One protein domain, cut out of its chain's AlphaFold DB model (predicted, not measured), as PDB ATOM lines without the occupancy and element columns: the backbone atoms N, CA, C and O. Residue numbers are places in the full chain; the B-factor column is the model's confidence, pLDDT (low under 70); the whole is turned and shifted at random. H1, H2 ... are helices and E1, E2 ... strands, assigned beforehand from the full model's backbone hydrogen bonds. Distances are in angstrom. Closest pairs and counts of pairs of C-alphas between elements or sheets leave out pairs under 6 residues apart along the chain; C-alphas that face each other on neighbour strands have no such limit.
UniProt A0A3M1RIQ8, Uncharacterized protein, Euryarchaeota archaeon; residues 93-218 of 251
ATOM      1  N   LYS A  93     -14.394   7.231 -49.620       96.00
ATOM      2  CA  LYS A  93     -15.427   6.931 -50.624       96.00
ATOM      3  C   LYS A  93     -14.944   7.161 -52.048       96.00
ATOM      4  O   LYS A  93     -15.351   6.425 -52.948       96.00
ATOM      5  N   GLU A  94     -14.105   8.169 -52.265       96.31
ATOM      6  CA  GLU A  94     -13.488   8.406 -53.568       96.31
ATOM      7  C   GLU A  94     -12.553   7.241 -53.908       96.31
ATOM      8  O   GLU A  94     -12.672   6.656 -54.983       96.31
ATOM      9  N   PHE A  95     -11.723   6.808 -52.953       97.00
ATOM     10  CA  PHE A  95     -10.841   5.653 -53.130       97.00
ATOM     11  C   PHE A  95     -11.622   4.361 -53.414       97.00
ATOM     12  O   PHE A  95     -11.331   3.659 -54.382       97.00
ATOM     13  N   LEU A  96     -12.677   4.086 -52.639       97.06
ATOM     14  CA  LEU A  96     -13.560   2.938 -52.862       97.06
ATOM     15  C   LEU A  96     -14.265   2.995 -54.226       97.06
ATOM     16  O   LEU A  96     -14.498   1.952 -54.833       97.06
ATOM     17  N   THR A  97     -14.575   4.191 -54.738       97.38
ATOM     18  CA  THR A  97     -15.132   4.356 -56.090       97.38
ATOM     19  C   THR A  97     -14.115   3.930 -57.146       97.38
ATOM     20  O   THR A  97     -14.461   3.185 -58.063       97.38
ATOM     21  N   VAL A  98     -12.848   4.322 -56.986       97.00
ATOM     22  CA  VAL A  98     -11.770   3.889 -57.885       97.00
ATOM     23  C   VAL A  98     -11.558   2.372 -57.807       97.00
ATOM     24  O   VAL A  98     -11.495   1.720 -58.848       97.00
ATOM     25  N   LEU A  99     -11.533   1.782 -56.604       97.00
ATOM     26  CA  LEU A  99     -11.439   0.325 -56.426       97.00
ATOM     27  C   LEU A  99     -12.611  -0.426 -57.072       97.00
ATOM     28  O   LEU A  99     -12.414  -1.479 -57.683       97.00
ATOM     29  N   ALA A 100     -13.829   0.108 -56.973       97.12
ATOM     30  CA  ALA A 100     -15.002  -0.473 -57.618       97.12
ATOM     31  C   ALA A 100     -14.889  -0.437 -59.152       97.12
ATOM     32  O   ALA A 100     -15.258  -1.409 -59.812       97.12
ATOM     33  N   GLU A 101     -14.345   0.642 -59.727       96.81
ATOM     34  CA  GLU A 101     -14.075   0.723 -61.168       96.81
ATOM     35  C   GLU A 101     -13.018  -0.293 -61.615       96.81
ATOM     36  O   GLU A 101     -13.240  -0.997 -62.606       96.81
ATOM     37  N   VAL A 102     -11.917  -0.422 -60.861       96.81
ATOM     38  CA  VAL A 102     -10.893  -1.454 -61.092       96.81
ATOM     39  C   VAL A 102     -11.543  -2.837 -61.056       96.81
ATOM     40  O   VAL A 102     -11.469  -3.568 -62.040       96.81
ATOM     41  N   THR A 103     -12.276  -3.152 -59.985       96.56
ATOM     42  CA  THR A 103     -12.971  -4.438 -59.796       96.56
ATOM     43  C   THR A 103     -13.909  -4.757 -60.961       96.56
ATOM     44  O   THR A 103     -13.908  -5.871 -61.490       96.56
ATOM     45  N   ALA A 104     -14.717  -3.782 -61.387       95.75
ATOM     46  CA  ALA A 104     -15.678  -3.958 -62.469       95.75
ATOM     47  C   ALA A 104     -14.984  -4.202 -63.814       95.75
ATOM     48  O   ALA A 104     -15.401  -5.084 -64.573       95.75
ATOM     49  N   PHE A 105     -13.925  -3.449 -64.111       94.94
ATOM     50  CA  PHE A 105     -13.152  -3.643 -65.331       94.94
ATOM     51  C   PHE A 105     -12.416  -4.990 -65.317       94.94
ATOM     52  O   PHE A 105     -12.452  -5.716 -66.312       94.94
ATOM     53  N   THR A 106     -11.816  -5.380 -64.191       94.25
ATOM     54  CA  THR A 106     -11.162  -6.685 -64.049       94.25
ATOM     55  C   THR A 106     -12.140  -7.829 -64.238       94.25
ATOM     56  O   THR A 106     -11.860  -8.724 -65.033       94.25
ATOM     57  N   ARG A 107     -13.329  -7.771 -63.628       93.75
ATOM     58  CA  ARG A 107     -14.371  -8.786 -63.835       93.75
ATOM     59  C   ARG A 107     -14.716  -8.959 -65.319       93.75
ATOM     60  O   ARG A 107     -14.752 -10.088 -65.802       93.75
ATOM     61  N   GLN A 108     -14.873  -7.861 -66.064       93.38
ATOM     62  CA  GLN A 108     -15.130  -7.922 -67.511       93.38
ATOM     63  C   GLN A 108     -13.990  -8.597 -68.283       93.38
ATOM     64  O   GLN A 108     -14.243  -9.353 -69.222       93.38
ATOM     65  N   VAL A 109     -12.737  -8.330 -67.911       92.31
ATOM     66  CA  VAL A 109     -11.561  -8.952 -68.537       92.31
ATOM     67  C   VAL A 109     -11.515 -10.449 -68.228       92.31
ATOM     68  O   VAL A 109     -11.387 -11.253 -69.154       92.31
ATOM     69  N   LEU A 110     -11.686 -10.833 -66.961       91.62
ATOM     70  CA  LEU A 110     -11.701 -12.232 -66.538       91.62
ATOM     71  C   LEU A 110     -12.782 -13.032 -67.276       91.62
ATOM     72  O   LEU A 110     -12.478 -14.069 -67.866       91.62
ATOM     73  N   GLU A 111     -14.011 -12.512 -67.326       92.06
ATOM     74  CA  GLU A 111     -15.137 -13.144 -68.020       92.06
ATOM     75  C   GLU A 111     -14.895 -13.250 -69.531       92.06
ATOM     76  O   GLU A 111     -15.050 -14.324 -70.115       92.06
ATOM     77  N   LYS A 112     -14.465 -12.155 -70.173       93.00
ATOM     78  CA  LYS A 112     -14.249 -12.104 -71.627       93.00
ATOM     79  C   LYS A 112     -13.199 -13.107 -72.103       93.00
ATOM     80  O   LYS A 112     -13.344 -13.660 -73.192       93.00
ATOM     81  N   TYR A 113     -12.144 -13.315 -71.319       90.75
ATOM     82  CA  TYR A 113     -11.025 -14.186 -71.686       90.75
ATOM     83  C   TYR A 113     -11.021 -15.533 -70.937       90.75
ATOM     84  O   TYR A 113     -10.111 -16.349 -71.121       90.75
ATOM     85  N   GLY A 114     -12.040 -15.793 -70.110       89.31
ATOM     86  CA  GLY A 114     -12.176 -17.012 -69.313       89.31
ATOM     87  C   GLY A 114     -11.015 -17.239 -68.338       89.31
ATOM     88  O   GLY A 114     -10.620 -18.390 -68.111       89.31
ATOM     89  N   ILE A 115     -10.406 -16.173 -67.820       88.38
ATOM     90  CA  ILE A 115      -9.312 -16.249 -66.843       88.38
ATOM     91  C   ILE A 115      -9.921 -16.510 -65.463       88.38
ATOM     92  O   ILE A 115     -10.908 -15.884 -65.090       88.38
ATOM     93  N   HIS A 116      -9.340 -17.449 -64.718       83.88
ATOM     94  CA  HIS A 116      -9.795 -17.807 -63.379       83.88
ATOM     95  C   HIS A 116      -8.582 -17.886 -62.459       83.88
ATOM     96  O   HIS A 116      -7.638 -18.622 -62.755       83.88
ATOM     97  N   PHE A 117      -8.627 -17.164 -61.344       83.44
ATOM     98  CA  PHE A 117      -7.641 -17.313 -60.283       83.44
ATOM     99  C   PHE A 117      -7.965 -18.546 -59.445       83.44
ATOM    100  O   PHE A 117      -9.118 -18.799 -59.094       83.44
ATOM    101  N   SER A 118      -6.936 -19.340 -59.160       80.62
ATOM    102  CA  SER A 118      -7.039 -20.513 -58.297       80.62
ATOM    103  C   SER A 118      -6.250 -20.251 -57.030       80.62
ATOM    104  O   SER A 118      -5.097 -19.844 -57.094       80.62
ATOM    105  N   PHE A 119      -6.874 -20.525 -55.893       83.44
ATOM    106  CA  PHE A 119      -6.290 -20.302 -54.579       83.44
ATOM    107  C   PHE A 119      -6.283 -21.626 -53.831       83.44
ATOM    108  O   PHE A 119      -7.200 -22.440 -53.983       83.44
ATOM    109  N   GLN A 120      -5.231 -21.848 -53.057       81.62
ATOM    110  CA  GLN A 120      -5.099 -23.041 -52.237       81.62
ATOM    111  C   GLN A 120      -5.603 -22.755 -50.825       81.62
ATOM    112  O   GLN A 120      -5.611 -21.613 -50.372       81.62
ATOM    113  N   GLU A 121      -6.066 -23.803 -50.148       82.31
ATOM    114  CA  GLU A 121      -6.298 -23.723 -48.707       82.31
ATOM    115  C   GLU A 121      -4.945 -23.532 -48.006       82.31
ATOM    116  O   GLU A 121      -3.941 -24.080 -48.479       82.31
ATOM    117  N   PRO A 122      -4.897 -22.757 -46.914       82.12
ATOM    118  CA  PRO A 122      -3.652 -22.538 -46.207       82.12
ATOM    119  C   PRO A 122      -3.222 -23.836 -45.514       82.12
ATOM    120  O   PRO A 122      -4.060 -24.646 -45.110       82.12
ATOM    121  N   GLU A 123      -1.910 -24.038 -45.372       81.50
ATOM    122  CA  GLU A 123      -1.377 -25.187 -44.624       81.50
ATOM    123  C   GLU A 123      -1.732 -25.094 -43.131       81.50
ATOM    124  O   GLU A 123      -1.994 -26.113 -42.490       81.50
ATOM    125  N   GLU A 124      -1.797 -23.869 -42.602       81.88
ATOM    126  CA  GLU A 124      -2.141 -23.564 -41.215       81.88
ATOM    127  C   GLU A 124      -3.404 -22.686 -41.140       81.88
ATOM    128  O   GLU A 124      -3.625 -21.841 -42.010       81.88
ATOM    129  N   PRO A 125      -4.265 -22.860 -40.120       82.44
ATOM    130  CA  PRO A 125      -5.420 -21.990 -39.933       82.44
ATOM    131  C   PRO A 125      -4.990 -20.535 -39.726       82.44
ATOM    132  O   PRO A 125      -4.113 -20.259 -38.914       82.44
ATOM    133  N   VAL A 126      -5.656 -19.604 -40.410       85.44
ATOM    134  CA  VAL A 126      -5.453 -18.166 -40.188       85.44
ATOM    135  C   VAL A 126      -6.051 -17.780 -38.838       85.44
ATOM    136  O   VAL A 126      -7.214 -18.091 -38.563       85.44
ATOM    137  N   GLU A 127      -5.258 -17.121 -37.993       87.44
ATOM    138  CA  GLU A 127      -5.716 -16.618 -36.699       87.44
ATOM    139  C   GLU A 127      -6.781 -15.531 -36.889       87.44
ATOM    140  O   GLU A 127      -6.697 -14.687 -37.782       87.44
ATOM    141  N   THR A 128      -7.825 -15.578 -36.060       91.69
ATOM    142  CA  THR A 128      -8.942 -14.634 -36.128       91.69
ATOM    143  C   THR A 128      -9.366 -14.204 -34.738       91.69
ATOM    144  O   THR A 128      -9.448 -15.049 -33.846       91.69
ATOM    145  N   GLY A 129      -9.796 -12.954 -34.616       93.75
ATOM    146  CA  GLY A 129     -10.249 -12.386 -33.352       93.75
ATOM    147  C   GLY A 129      -9.107 -11.632 -32.703       93.75
ATOM    148  O   GLY A 129      -8.163 -12.244 -32.224       93.75
ATOM    149  N   LEU A 130      -9.217 -10.308 -32.728       95.06
ATOM    150  CA  LEU A 130      -8.247  -9.412 -32.116       95.06
ATOM    151  C   LEU A 130      -8.782  -8.944 -30.768       95.06
ATOM    152  O   LEU A 130      -9.984  -8.676 -30.626       95.06
ATOM    153  N   GLU A 131      -7.888  -8.825 -29.798       96.56
ATOM    154  CA  GLU A 131      -8.184  -8.189 -28.522       96.56
ATOM    155  C   GLU A 131      -8.356  -6.670 -28.705       96.56
ATOM    156  O   GLU A 131      -7.886  -6.068 -29.674       96.56
ATOM    157  N   GLU A 132      -9.047  -6.023 -27.765       94.75
ATOM    158  CA  GLU A 132      -9.338  -4.582 -27.843       94.75
ATOM    159  C   GLU A 132      -8.055  -3.734 -27.891       94.75
ATOM    160  O   GLU A 132      -7.950  -2.833 -28.719       94.75
ATOM    161  N   GLU A 133      -7.041  -4.093 -27.096       96.00
ATOM    162  CA  GLU A 133      -5.731  -3.422 -27.085       96.00
ATOM    163  C   GLU A 133      -4.993  -3.548 -28.431       96.00
ATOM    164  O   GLU A 133      -4.290  -2.628 -28.849       96.00
ATOM    165  N   GLU A 134      -5.163  -4.670 -29.138       97.00
ATOM    166  CA  GLU A 134      -4.565  -4.879 -30.462       97.00
ATOM    167  C   GLU A 134      -5.271  -4.032 -31.520       97.00
ATOM    168  O   GLU A 134      -4.615  -3.419 -32.363       97.00
ATOM    169  N   ILE A 135      -6.603  -3.955 -31.453       95.75
ATOM    170  CA  ILE A 135      -7.405  -3.098 -32.333       95.75
ATOM    171  C   ILE A 135      -6.991  -1.633 -32.165       95.75
ATOM    172  O   ILE A 135      -6.708  -0.976 -33.166       95.75
ATOM    173  N   GLU A 136      -6.906  -1.142 -30.927       94.50
ATOM    174  CA  GLU A 136      -6.470   0.231 -30.643       94.50
ATOM    175  C   GLU A 136      -5.056   0.488 -31.189       94.50
ATOM    176  O   GLU A 136      -4.823   1.486 -31.874       94.50
ATOM    177  N   ALA A 137      -4.123  -0.449 -30.985       96.25
ATOM    178  CA  ALA A 137      -2.754  -0.316 -31.478       96.25
ATOM    179  C   ALA A 137      -2.660  -0.271 -33.014       96.25
ATOM    180  O   ALA A 137      -1.825   0.463 -33.551       96.25
ATOM    181  N   LEU A 138      -3.487  -1.045 -33.726       96.50
ATOM    182  CA  LEU A 138      -3.556  -1.037 -35.192       96.50
ATOM    183  C   LEU A 138      -4.130   0.288 -35.713       96.50
ATOM    184  O   LEU A 138      -3.614   0.853 -36.679       96.50
ATOM    185  N   GLN A 139      -5.163   0.809 -35.051       92.75
ATOM    186  CA  GLN A 139      -5.777   2.097 -35.386       92.75
ATOM    187  C   GLN A 139      -4.809   3.265 -35.165       92.75
ATOM    188  O   GLN A 139      -4.662   4.117 -36.046       92.75
ATOM    189  N   ASP A 140      -4.083   3.271 -34.044       93.25
ATOM    190  CA  ASP A 140      -3.055   4.275 -33.738       93.25
ATOM    191  C   ASP A 140      -1.912   4.264 -34.766       93.25
ATOM    192  O   ASP A 140      -1.341   5.308 -35.099       93.25
ATOM    193  N   GLN A 141      -1.606   3.089 -35.320       93.25
ATOM    194  CA  GLN A 141      -0.635   2.905 -36.400       93.25
ATOM    195  C   GLN A 141      -1.225   3.158 -37.798       93.25
ATOM    196  O   GLN A 141      -0.546   2.928 -38.798       93.25
ATOM    197  N   LYS A 142      -2.453   3.686 -37.877       91.69
ATOM    198  CA  LYS A 142      -3.171   4.030 -39.112       91.69
ATOM    199  C   LYS A 142      -3.445   2.842 -40.043       91.69
ATOM    200  O   LYS A 142      -3.538   3.031 -41.256       91.69
ATOM    201  N   ALA A 143      -3.599   1.632 -39.507       95.50
ATOM    202  CA  ALA A 143      -4.064   0.509 -40.311       95.50
ATOM    203  C   ALA A 143      -5.473   0.790 -40.867       95.50
ATOM    204  O   ALA A 143      -6.354   1.301 -40.172       95.50
ATOM    205  N   LEU A 144      -5.697   0.414 -42.121       96.12
ATOM    206  CA  LEU A 144      -7.000   0.446 -42.765       96.12
ATOM    207  C   LEU A 144      -7.885  -0.622 -42.134       96.12
ATOM    208  O   LEU A 144      -7.610  -1.815 -42.269       96.12
ATOM    209  N   ARG A 145      -8.977  -0.213 -41.495       97.38
ATOM    210  CA  ARG A 145      -9.988  -1.144 -41.004       97.38
ATOM    211  C   ARG A 145     -11.027  -1.354 -42.087       97.38
ATOM    212  O   ARG A 145     -11.805  -0.453 -42.398       97.38
ATOM    213  N   VAL A 146     -11.075  -2.556 -42.640       97.25
ATOM    214  CA  VAL A 146     -11.890  -2.865 -43.814       97.25
ATOM    215  C   VAL A 146     -12.864  -3.996 -43.553       97.25
ATOM    216  O   VAL A 146     -12.599  -4.911 -42.772       97.25
ATOM    217  N   LYS A 147     -13.998  -3.954 -44.250       97.88
ATOM    218  CA  LYS A 147     -14.865  -5.111 -44.453       97.88
ATOM    219  C   LYS A 147     -14.876  -5.485 -45.916       97.88
ATOM    220  O   LYS A 147     -15.122  -4.642 -46.776       97.88
ATOM    221  N   ILE A 148     -14.669  -6.761 -46.185       97.69
ATOM    222  CA  ILE A 148     -14.614  -7.299 -47.535       97.69
ATOM    223  C   ILE A 148     -15.601  -8.449 -47.626       97.69
ATOM    224  O   ILE A 148     -15.630  -9.316 -46.754       97.69
ATOM    225  N   VAL A 149     -16.418  -8.451 -48.677       97.31
ATOM    226  CA  VAL A 149     -17.361  -9.531 -48.963       97.31
ATOM    227  C   VAL A 149     -17.065 -10.102 -50.337       97.31
ATOM    228  O   VAL A 149     -17.145  -9.392 -51.343       97.31
ATOM    229  N   VAL A 150     -16.768 -11.397 -50.381       95.69
ATOM    230  CA  VAL A 150     -16.535 -12.146 -51.619       95.69
ATOM    231  C   VAL A 150     -17.550 -13.266 -51.779       95.69
ATOM    232  O   VAL A 150     -18.084 -13.792 -50.801       95.69
ATOM    233  N   GLU A 151     -17.782 -13.648 -53.030       94.25
ATOM    234  CA  GLU A 151     -18.613 -14.789 -53.389       94.25
ATOM    235  C   GLU A 151     -17.768 -15.891 -54.012       94.25
ATOM    236  O   GLU A 151     -17.014 -15.681 -54.965       94.25
ATOM    237  N   ARG A 152     -17.944 -17.100 -53.495       92.38
ATOM    238  CA  ARG A 152     -17.083 -18.238 -53.778       92.38
ATOM    239  C   ARG A 152     -17.908 -19.475 -54.136       92.38
ATOM    240  O   ARG A 152     -18.947 -19.690 -53.520       92.38
ATOM    241  N   PRO A 153     -17.507 -20.270 -55.140       91.56
ATOM    242  CA  PRO A 153     -18.241 -21.478 -55.520       91.56
ATOM    243  C   PRO A 153     -18.098 -22.621 -54.501       91.56
ATOM    244  O   PRO A 153     -18.866 -23.578 -54.542       91.56
ATOM    245  N   GLU A 154     -17.105 -22.565 -53.613       93.19
ATOM    246  CA  GLU A 154     -16.860 -23.614 -52.627       93.19
ATOM    247  C   GLU A 154     -17.886 -23.601 -51.471       93.19
ATOM    248  O   GLU A 154     -18.568 -22.607 -51.227       93.19
ATOM    249  N   GLU A 155     -17.981 -24.711 -50.726       93.88
ATOM    250  CA  GLU A 155     -18.724 -24.797 -49.452       93.88
ATOM    251  C   GLU A 155     -18.199 -23.786 -48.420       93.88
ATOM    252  O   GLU A 155     -17.014 -23.460 -48.441       93.88
ATOM    253  N   GLU A 156     -19.042 -23.347 -47.479       95.00
ATOM    254  CA  GLU A 156     -18.748 -22.217 -46.577       95.00
ATOM    255  C   GLU A 156     -17.374 -22.288 -45.889       95.00
ATOM    256  O   GLU A 156     -16.604 -21.333 -45.973       95.00
ATOM    257  N   GLU A 157     -17.036 -23.412 -45.248       92.88
ATOM    258  CA  GLU A 157     -15.768 -23.539 -44.510       92.88
ATOM    259  C   GLU A 157     -14.552 -23.510 -45.445       92.88
ATOM    260  O   GLU A 157     -13.542 -22.873 -45.155       92.88
ATOM    261  N   LYS A 158     -14.669 -24.146 -46.614       92.38
ATOM    262  CA  LYS A 158     -13.610 -24.142 -47.621       92.38
ATOM    263  C   LYS A 158     -13.453 -22.758 -48.251       92.38
ATOM    264  O   LYS A 158     -12.337 -22.271 -48.388       92.38
ATOM    265  N   ALA A 159     -14.563 -22.110 -48.596       93.62
ATOM    266  CA  ALA A 159     -14.583 -20.749 -49.119       93.62
ATOM    267  C   ALA A 159     -13.932 -19.768 -48.134       93.62
ATOM    268  O   ALA A 159     -13.119 -18.941 -48.545       93.62
ATOM    269  N   LYS A 160     -14.253 -19.898 -46.840       94.44
ATOM    270  CA  LYS A 160     -13.619 -19.148 -45.754       94.44
ATOM    271  C   LYS A 160     -12.111 -19.359 -45.746       94.44
ATOM    272  O   LYS A 160     -11.387 -18.380 -45.866       94.44
ATOM    273  N   ASN A 161     -11.638 -20.600 -45.636       92.25
ATOM    274  CA  ASN A 161     -10.205 -20.878 -45.496       92.25
ATOM    275  C   ASN A 161      -9.411 -20.395 -46.709       92.25
ATOM    276  O   ASN A 161      -8.373 -19.760 -46.548       92.25
ATOM    277  N   ILE A 162      -9.937 -20.623 -47.915       91.50
ATOM    278  CA  ILE A 162      -9.319 -20.130 -49.144       91.50
ATOM    279  C   ILE A 162      -9.253 -18.600 -49.153       91.50
ATOM    280  O   ILE A 162      -8.231 -18.037 -49.529       91.50
ATOM    281  N   PHE A 163     -10.338 -17.913 -48.783       93.56
ATOM    282  CA  PHE A 163     -10.328 -16.456 -48.801       93.56
ATOM    283  C   PHE A 163      -9.399 -15.879 -47.733       93.56
ATOM    284  O   PHE A 163      -8.652 -14.961 -48.034       93.56
ATOM    285  N   LEU A 164      -9.381 -16.448 -46.527       91.50
ATOM    286  CA  LEU A 164      -8.462 -16.020 -45.470       91.50
ATOM    287  C   LEU A 164      -6.994 -16.207 -45.861       91.50
ATOM    288  O   LEU A 164      -6.187 -15.349 -45.542       91.50
ATOM    289  N   ALA A 165      -6.660 -17.276 -46.587       85.19
ATOM    290  CA  ALA A 165      -5.308 -17.492 -47.107       85.19
ATOM    291  C   ALA A 165      -4.896 -16.504 -48.204       85.19
ATOM    292  O   ALA A 165      -3.712 -16.359 -48.492       85.19
ATOM    293  N   ALA A 166      -5.878 -15.892 -48.865       83.19
ATOM    294  CA  ALA A 166      -5.658 -14.988 -49.981       83.19
ATOM    295  C   ALA A 166      -5.764 -13.507 -49.585       83.19
ATOM    296  O   ALA A 166      -5.312 -12.636 -50.327       83.19
ATOM    297  N   ILE A 167      -6.321 -13.217 -48.405       83.31
ATOM    298  CA  ILE A 167      -6.111 -11.929 -47.751       83.31
ATOM    299  C   ILE A 167      -4.604 -11.758 -47.526       83.31
ATOM    300  O   ILE A 167      -3.888 -12.732 -47.302       83.31
ATOM    301  N   ASP A 168      -4.135 -10.516 -47.647       77.00
ATOM    302  CA  ASP A 168      -2.734 -10.155 -47.461       77.00
ATOM    303  C   ASP A 168      -2.120 -10.857 -46.231       77.00
ATOM    304  O   ASP A 168      -2.731 -10.805 -45.160       77.00
ATOM    305  N   PRO A 169      -0.956 -11.526 -46.357       77.12
ATOM    306  CA  PRO A 169      -0.324 -12.232 -45.242       77.12
ATOM    307  C   PRO A 169      -0.026 -11.353 -44.021       77.12
ATOM    308  O   PRO A 169       0.128 -11.879 -42.920       77.12
ATOM    309  N   GLU A 170       0.072 -10.036 -44.205       85.06
ATOM    310  CA  GLU A 170       0.292  -9.057 -43.139       85.06
ATOM    311  C   GLU A 170      -1.020  -8.461 -42.598       85.06
ATOM    312  O   GLU A 170      -0.997  -7.581 -41.735       85.06
ATOM    313  N   ALA A 171      -2.180  -8.917 -43.081       92.25
ATOM    314  CA  ALA A 171      -3.467  -8.474 -42.568       92.25
ATOM    315  C   ALA A 171      -3.823  -9.145 -41.238       92.25
ATOM    316  O   ALA A 171      -3.659 -10.349 -41.040       92.25
ATOM    317  N   PHE A 172      -4.456  -8.370 -40.363       95.25
ATOM    318  CA  PHE A 172      -4.942  -8.837 -39.069       95.25
ATOM    319  C   PHE A 172      -6.448  -9.070 -39.143       95.25
ATOM    320  O   PHE A 172      -7.238  -8.124 -39.237       95.25
ATOM    321  N   VAL A 173      -6.869 -10.334 -39.125       95.88
ATOM    322  CA  VAL A 173      -8.280 -10.705 -39.280       95.88
ATOM    323  C   VAL A 173      -9.005 -10.628 -37.937       95.88
ATOM    324  O   VAL A 173      -8.768 -11.413 -37.024       95.88
ATOM    325  N   ASN A 174      -9.972  -9.718 -37.825       96.38
ATOM    326  CA  ASN A 174     -10.758  -9.554 -36.604       96.38
ATOM    327  C   ASN A 174     -11.986 -10.469 -36.581       96.38
ATOM    328  O   ASN A 174     -12.243 -11.177 -35.610       96.38
ATOM    329  N   LYS A 175     -12.795 -10.445 -37.645       97.06
ATOM    330  CA  LYS A 175     -14.054 -11.205 -37.688       97.06
ATOM    331  C   LYS A 175     -14.271 -11.823 -39.044       97.06
ATOM    332  O   LYS A 175     -14.029 -11.195 -40.068       97.06
ATOM    333  N   VAL A 176     -14.844 -13.018 -39.028       97.12
ATOM    334  CA  VAL A 176     -15.229 -13.739 -40.235       97.12
ATOM    335  C   VAL A 176     -16.656 -14.234 -40.080       97.12
ATOM    336  O   VAL A 176     -17.033 -14.768 -39.035       97.12
ATOM    337  N   LYS A 177     -17.466 -14.041 -41.116       97.12
ATOM    338  CA  LYS A 177     -18.813 -14.602 -41.214       97.12
ATOM    339  C   LYS A 177     -18.991 -15.254 -42.571       97.12
ATOM    340  O   LYS A 177     -18.599 -14.686 -43.587       97.12
ATOM    341  N   THR A 178     -19.629 -16.413 -42.574       97.31
ATOM    342  CA  THR A 178     -20.012 -17.124 -43.790       97.31
ATOM    343  C   THR A 178     -21.521 -17.265 -43.871       97.31
ATOM    344  O   THR A 178     -22.221 -17.246 -42.854       97.31
ATOM    345  N   SER A 179     -22.025 -17.368 -45.093       96.50
ATOM    346  CA  SER A 179     -23.407 -17.762 -45.349       96.50
ATOM    347  C   SER A 179     -23.554 -18.330 -46.752       96.50
ATOM    348  O   SER A 179     -22.914 -17.839 -47.683       96.50
ATOM    349  N   ARG A 180     -24.470 -19.277 -46.936       95.25
ATOM    350  CA  ARG A 180     -24.900 -19.719 -48.264       95.25
ATOM    351  C   ARG A 180     -25.747 -18.677 -48.998       95.25
ATOM    352  O   ARG A 180     -26.688 -18.118 -48.436       95.25
ATOM    353  N   LEU A 181     -25.436 -18.493 -50.280       90.69
ATOM    354  CA  LEU A 181     -26.246 -17.782 -51.264       90.69
ATOM    355  C   LEU A 181     -26.386 -18.690 -52.490       90.69
ATOM    356  O   LEU A 181     -25.423 -18.882 -53.225       90.69
ATOM    357  N   ASP A 182     -27.570 -19.272 -52.679       88.69
ATOM    358  CA  ASP A 182     -27.838 -20.281 -53.713       88.69
ATOM    359  C   ASP A 182     -26.817 -21.441 -53.692       88.69
ATOM    360  O   ASP A 182     -26.713 -22.151 -52.688       88.69
ATOM    361  N   ASP A 183     -26.075 -21.659 -54.781       90.69
ATOM    362  CA  ASP A 183     -25.019 -22.671 -54.903       90.69
ATOM    363  C   ASP A 183     -23.634 -22.168 -54.456       90.69
ATOM    364  O   ASP A 183     -22.669 -22.936 -54.421       90.69
ATOM    365  N   ARG A 184     -23.537 -20.903 -54.035       93.69
ATOM    366  CA  ARG A 184     -22.291 -20.214 -53.684       93.69
ATOM    367  C   ARG A 184     -22.243 -19.876 -52.194       93.69
ATOM    368  O   ARG A 184     -23.220 -20.010 -51.453       93.69
ATOM    369  N   SER A 185     -21.061 -19.517 -51.724       96.06
ATOM    370  CA  SER A 185     -20.802 -19.105 -50.349       96.06
ATOM    371  C   SER A 185     -20.351 -17.655 -50.338       96.06
ATOM    372  O   SER A 185     -19.451 -17.266 -51.083       96.06
ATOM    373  N   LEU A 186     -20.968 -16.860 -49.474       97.12
ATOM    374  CA  LEU A 186     -20.500 -15.526 -49.143       97.12
ATOM    375  C   LEU A 186     -19.534 -15.625 -47.971       97.12
ATOM    376  O   LEU A 186     -19.847 -16.261 -46.961       97.12
ATOM    377  N   VAL A 187     -18.388 -14.966 -48.099       97.25
ATOM    378  CA  VAL A 187     -17.412 -14.813 -47.021       97.25
ATOM    379  C   VAL A 187     -17.247 -13.326 -46.761       97.25
ATOM    380  O   VAL A 187     -16.844 -12.581 -47.652       97.25
ATOM    381  N   ALA A 188     -17.591 -12.899 -45.551       97.69
ATOM    382  CA  ALA A 188     -17.417 -11.537 -45.077       97.69
ATOM    383  C   ALA A 188     -16.298 -11.503 -44.036       97.69
ATOM    384  O   ALA A 188     -16.378 -12.205 -43.024       97.69
ATOM    385  N   VAL A 189     -15.286 -10.675 -44.269       97.56
ATOM    386  CA  VAL A 189     -14.132 -10.517 -43.382       97.56
ATOM    387  C   VAL A 189     -14.013  -9.066 -42.943       97.56
ATOM    388  O   VAL A 189     -14.059  -8.170 -43.776       97.56
ATOM    389  N   GLU A 190     -13.875  -8.848 -41.637       97.75
ATOM    390  CA  GLU A 190     -13.397  -7.599 -41.044       97.75
ATOM    391  C   GLU A 190     -11.905  -7.775 -40.729       97.75
ATOM    392  O   GLU A 190     -11.559  -8.666 -39.948       97.75
ATOM    393  N   ALA A 191     -11.044  -6.952 -41.323       97.00
ATOM    394  CA  ALA A 191      -9.592  -7.035 -41.163       97.00
ATOM    395  C   ALA A 191      -8.943  -5.649 -41.065       97.00
ATOM    396  O   ALA A 191      -9.545  -4.645 -41.451       97.00
ATOM    397  N   PHE A 192      -7.713  -5.620 -40.559       97.06
ATOM    398  CA  PHE A 192      -6.838  -4.452 -40.549       97.06
ATOM    399  C   PHE A 192      -5.669  -4.677 -41.503       97.06
ATOM    400  O   PHE A 192      -5.076  -5.755 -41.497       97.06
ATOM    401  N   MET A 193      -5.351  -3.679 -42.324       95.50
ATOM    402  CA  MET A 193      -4.314  -3.771 -43.356       95.50
ATOM    403  C   MET A 193      -3.527  -2.466 -43.405       95.50
ATOM    404  O   MET A 193      -4.133  -1.399 -43.431       95.50
ATOM    405  N   TYR A 194      -2.199  -2.520 -43.438       93.62
ATOM    406  CA  TYR A 194      -1.398  -1.296 -43.552       93.62
ATOM    407  C   TYR A 194      -1.334  -0.773 -44.980       93.62
ATOM    408  O   TYR A 194      -1.391   0.434 -45.197       93.62
ATOM    409  N   GLU A 195      -1.244  -1.675 -45.954       93.06
ATOM    410  CA  GLU A 195      -0.969  -1.297 -47.329       93.06
ATOM    411  C   GLU A 195      -2.259  -1.161 -48.159       93.06
ATOM    412  O   GLU A 195      -2.978  -2.146 -48.365       93.06
ATOM    413  N   PRO A 196      -2.546   0.021 -48.738       93.62
ATOM    414  CA  PRO A 196      -3.689   0.210 -49.633       93.62
ATOM    415  C   PRO A 196      -3.664  -0.715 -50.860       93.62
ATOM    416  O   PRO A 196      -4.722  -1.098 -51.372       93.62
ATOM    417  N   LYS A 197      -2.466  -1.119 -51.317       94.31
ATOM    418  CA  LYS A 197      -2.282  -2.031 -52.458       94.31
ATOM    419  C   LYS A 197      -2.926  -3.397 -52.238       94.31
ATOM    420  O   LYS A 197      -3.402  -4.007 -53.194       94.31
ATOM    421  N   ALA A 198      -3.047  -3.835 -50.988       93.44
ATOM    422  CA  ALA A 198      -3.687  -5.097 -50.667       93.44
ATOM    423  C   ALA A 198      -5.180  -5.111 -51.054       93.44
ATOM    424  O   ALA A 198      -5.701  -6.121 -51.532       93.44
ATOM    425  N   LEU A 199      -5.866  -3.967 -50.954       94.81
ATOM    426  CA  LEU A 199      -7.255  -3.833 -51.408       94.81
ATOM    427  C   LEU A 199      -7.372  -3.867 -52.936       94.81
ATOM    428  O   LEU A 199      -8.357  -4.400 -53.458       94.81
ATOM    429  N   LEU A 200      -6.375  -3.346 -53.660       94.56
ATOM    430  CA  LEU A 200      -6.298  -3.507 -55.115       94.56
ATOM    431  C   LEU A 200      -6.092  -4.968 -55.492       94.56
ATOM    432  O   LEU A 200      -6.852  -5.477 -56.310       94.56
ATOM    433  N   LYS A 201      -5.145  -5.666 -54.863       93.12
ATOM    434  CA  LYS A 201      -4.917  -7.091 -55.120       93.12
ATOM    435  C   LYS A 201      -6.194  -7.910 -54.925       93.12
ATOM    436  O   LYS A 201      -6.608  -8.638 -55.823       93.12
ATOM    437  N   ILE A 202      -6.907  -7.686 -53.818       93.94
ATOM    438  CA  ILE A 202      -8.203  -8.333 -53.570       93.94
ATOM    439  C   ILE A 202      -9.231  -7.973 -54.657       93.94
ATOM    440  O   ILE A 202      -9.972  -8.843 -55.124       93.94
ATOM    441  N   SER A 203      -9.261  -6.713 -55.098       95.06
ATOM    442  CA  SER A 203     -10.130  -6.246 -56.187       95.06
ATOM    443  C   SER A 203      -9.865  -6.973 -57.510       95.06
ATOM    444  O   SER A 203     -10.809  -7.292 -58.238       95.06
ATOM    445  N   LEU A 204      -8.596  -7.270 -57.799       93.00
ATOM    446  CA  LEU A 204      -8.146  -7.924 -59.026       93.00
ATOM    447  C   LEU A 204      -8.372  -9.439 -59.003       93.00
ATOM    448  O   LEU A 204      -8.887 -10.015 -59.964       93.00
ATOM    449  N   GLU A 205      -7.991 -10.075 -57.901       91.00
ATOM    450  CA  GLU A 205      -7.900 -11.528 -57.772       91.00
ATOM    451  C   GLU A 205      -9.226 -12.175 -57.343       91.00
ATOM    452  O   GLU A 205      -9.556 -13.287 -57.769       91.00
ATOM    453  N   HIS A 206     -10.016 -11.474 -56.523       91.62
ATOM    454  CA  HIS A 206     -11.259 -12.005 -55.956       91.62
ATOM    455  C   HIS A 206     -12.518 -11.319 -56.465       91.62
ATOM    456  O   HIS A 206     -13.609 -11.877 -56.334       91.62
ATOM    457  N   THR A 207     -12.397 -10.134 -57.062       93.81
ATOM    458  CA  THR A 207     -13.527  -9.332 -57.549       93.81
ATOM    459  C   THR A 207     -14.670  -9.229 -56.520       93.81
ATOM    460  O   THR A 207     -15.775  -9.724 -56.770       93.81
ATOM    461  N   PRO A 208     -14.418  -8.646 -55.335       95.50
ATOM    462  CA  PRO A 208     -15.364  -8.640 -54.226       95.50
ATOM    463  C   PRO A 208     -16.702  -8.001 -54.612       95.50
ATOM    464  O   PRO A 208     -16.799  -7.160 -55.508       95.50
ATOM    465  N   ILE A 209     -17.760  -8.410 -53.914       94.81
ATOM    466  CA  ILE A 209     -19.085  -7.787 -54.029       94.81
ATOM    467  C   ILE A 209     -19.092  -6.442 -53.299       94.81
ATOM    468  O   ILE A 209     -19.749  -5.502 -53.741       94.81
ATOM    469  N   LEU A 210     -18.378  -6.363 -52.175       95.69
ATOM    470  CA  LEU A 210     -18.311  -5.177 -51.336       95.69
ATOM    471  C   LEU A 210     -16.916  -5.041 -50.732       95.69
ATOM    472  O   LEU A 210     -16.376  -6.005 -50.190       95.69
ATOM    473  N   ILE A 211     -16.398  -3.816 -50.767       96.81
ATOM    474  CA  ILE A 211     -15.338  -3.341 -49.884       96.81
ATOM    475  C   ILE A 211     -15.903  -2.116 -49.162       96.81
ATOM    476  O   ILE A 211     -16.434  -1.204 -49.798       96.81
ATOM    477  N   GLU A 212     -15.814  -2.105 -47.840       96.94
ATOM    478  CA  GLU A 212     -16.153  -0.966 -46.993       96.94
ATOM    479  C   GLU A 212     -14.909  -0.599 -46.180       96.94
ATOM    480  O   GLU A 212     -14.343  -1.450 -45.495       96.94
ATOM    481  N   LEU A 213     -14.490   0.664 -46.257       96.75
ATOM    482  CA  LEU A 213     -13.435   1.218 -45.415       96.75
ATOM    483  C   LEU A 213     -14.109   1.855 -44.196       96.75
ATOM    484  O   LEU A 213     -14.846   2.830 -44.336       96.75
ATOM    485  N   LEU A 214     -13.923   1.246 -43.026       96.38
ATOM    486  CA  LEU A 214     -14.487   1.724 -41.763       96.38
ATOM    487  C   LEU A 214     -13.625   2.836 -41.170       96.38
ATOM    488  O   LEU A 214     -14.164   3.801 -40.637       96.38
ATOM    489  N   GLU A 215     -12.305   2.683 -41.267       94.62
ATOM    490  CA  GLU A 215     -11.298   3.630 -40.791       94.62
ATOM    491  C   GLU A 215     -10.063   3.556 -41.706       94.62
ATOM    492  O   GLU A 215      -9.787   2.476 -42.240       94.62
ATOM    493  N   PRO A 216      -9.299   4.649 -41.875       93.88
ATOM    494  CA  PRO A 216      -9.500   5.982 -41.287       93.88
ATOM    495  C   PRO A 216     -10.625   6.791 -41.965       93.88
ATOM    496  O   PRO A 216     -11.085   6.446 -43.051       93.88
ATOM    497  N   GLU A 217     -11.058   7.891 -41.334       91.56
ATOM    498  CA  GLU A 217     -12.022   8.846 -41.927       91.56
ATOM    499  C   GLU A 217     -11.446   9.603 -43.134       91.56
ATOM    500  O   GLU A 217     -12.189  10.046 -44.008       91.56
ATOM    501  N   GLU A 218     -10.122   9.743 -43.179       93.62
ATOM    502  CA  GLU A 218      -9.373  10.373 -44.258       93.62
ATOM    503  C   GLU A 218      -8.240   9.436 -44.676       93.62
ATOM    504  O   GLU A 218      -7.452   8.995 -43.837       93.62
TER     505      GLU A 218
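What this domain is: This is residues 93 to 218 of the 251 residues of an uncharacterized protein of Euryarchaeota archaeon (UniProt A0A3M1RIQ8). One twisted sheet of four strands makes the wall of this model, with H3 and H4 over one of its faces and the long helix H1 packed on H4, passing the edge strand E4. The short helix H2 sits at the end of the sheet where E1 and E2 begin, and residues 114 to 131 make the long way from H1 to it with no named element. The printed part has 126 residues, with H1, H2, E1, H3, E2, E3, H4 and E4 along the chain; the sheet, in the order E2, E3, E1, E4, is antiparallel throughout, and the class is mixed, helices and strands. The whole is compact, with a radius of gyration of the C-alphas of 14.5 A and spans of 44 by 33 by 24 A.

How they stand to each other: Start at inner strands E1, residues 144 to 152, and E3, 184 to 193, where N 146 and O 191 are 2.8 A apart, within hydrogen-bond range. The neighbour of E3 and its hairpin partner is edge strand E2, 172 to 181, antiparallel to it, with N 177 and O 188 at 2.9 A, within hydrogen-bond range; the neighbour of E1 is edge strand E4, 210 to 215, antiparallel to it, with N 147 and O 212 at 2.8 A, also within hydrogen-bond range. H3, 156 to 166, is on the sheet at a height of 8.0 A, over E3, slantwise to it at 35 degrees on the local plane; the closest C-alphas, Glu 156 and Ser 185, are 5.3 A apart. On the same face, H4, 196 to 205, at a height of 8.7 A, is only just over E1, with 3 C-alphas falling on it; these are two layers, helices on one face of a sheet. E1, H3, E2 and E3, H4, E4 are split strand-helix-strand units, two strands running the same way with another between them, each with a right-handed crossover. H1, 93 to 113, touches H4 with residues 99 to 107 alone, at a shallow tilt of 26 degrees, the same way; the C-alphas of Thr 103 and Ser 203 are closest, at 4.9 A. H1 only grazes the sheet, with residues 93 to 100. H2, 132 to 140, is on the sheet at a height of 9.6 A; its closest C-alpha pair with E3, Leu 138 and Phe 192, is at 7.2 A. Every O i to N i+4 pair is within range in H1, H2 and H3, and 5 of 6 in H4.

Where its parts are: Find C-alpha 93 at (-15.427, 6.931, -50.624); H1 runs 30.1 A from there. E1 begins at (-7.000, 0.446, -42.765) and spans 23.9 A. E2 spans 26.1 A and bends by 56 degrees at residue 175; E3 spans 26.5 A and bends by 55 degrees at residue 190. E4 ends at C-alpha 215, (-11.298, 3.630, -40.791).

The domain as a whole: The farthest C-alphas, Tyr 113 and Glu 133, are 46.2 A apart. The printed part has no cut, the link H1 to H2 is long, and no printed residue is under 70 in pLDDT.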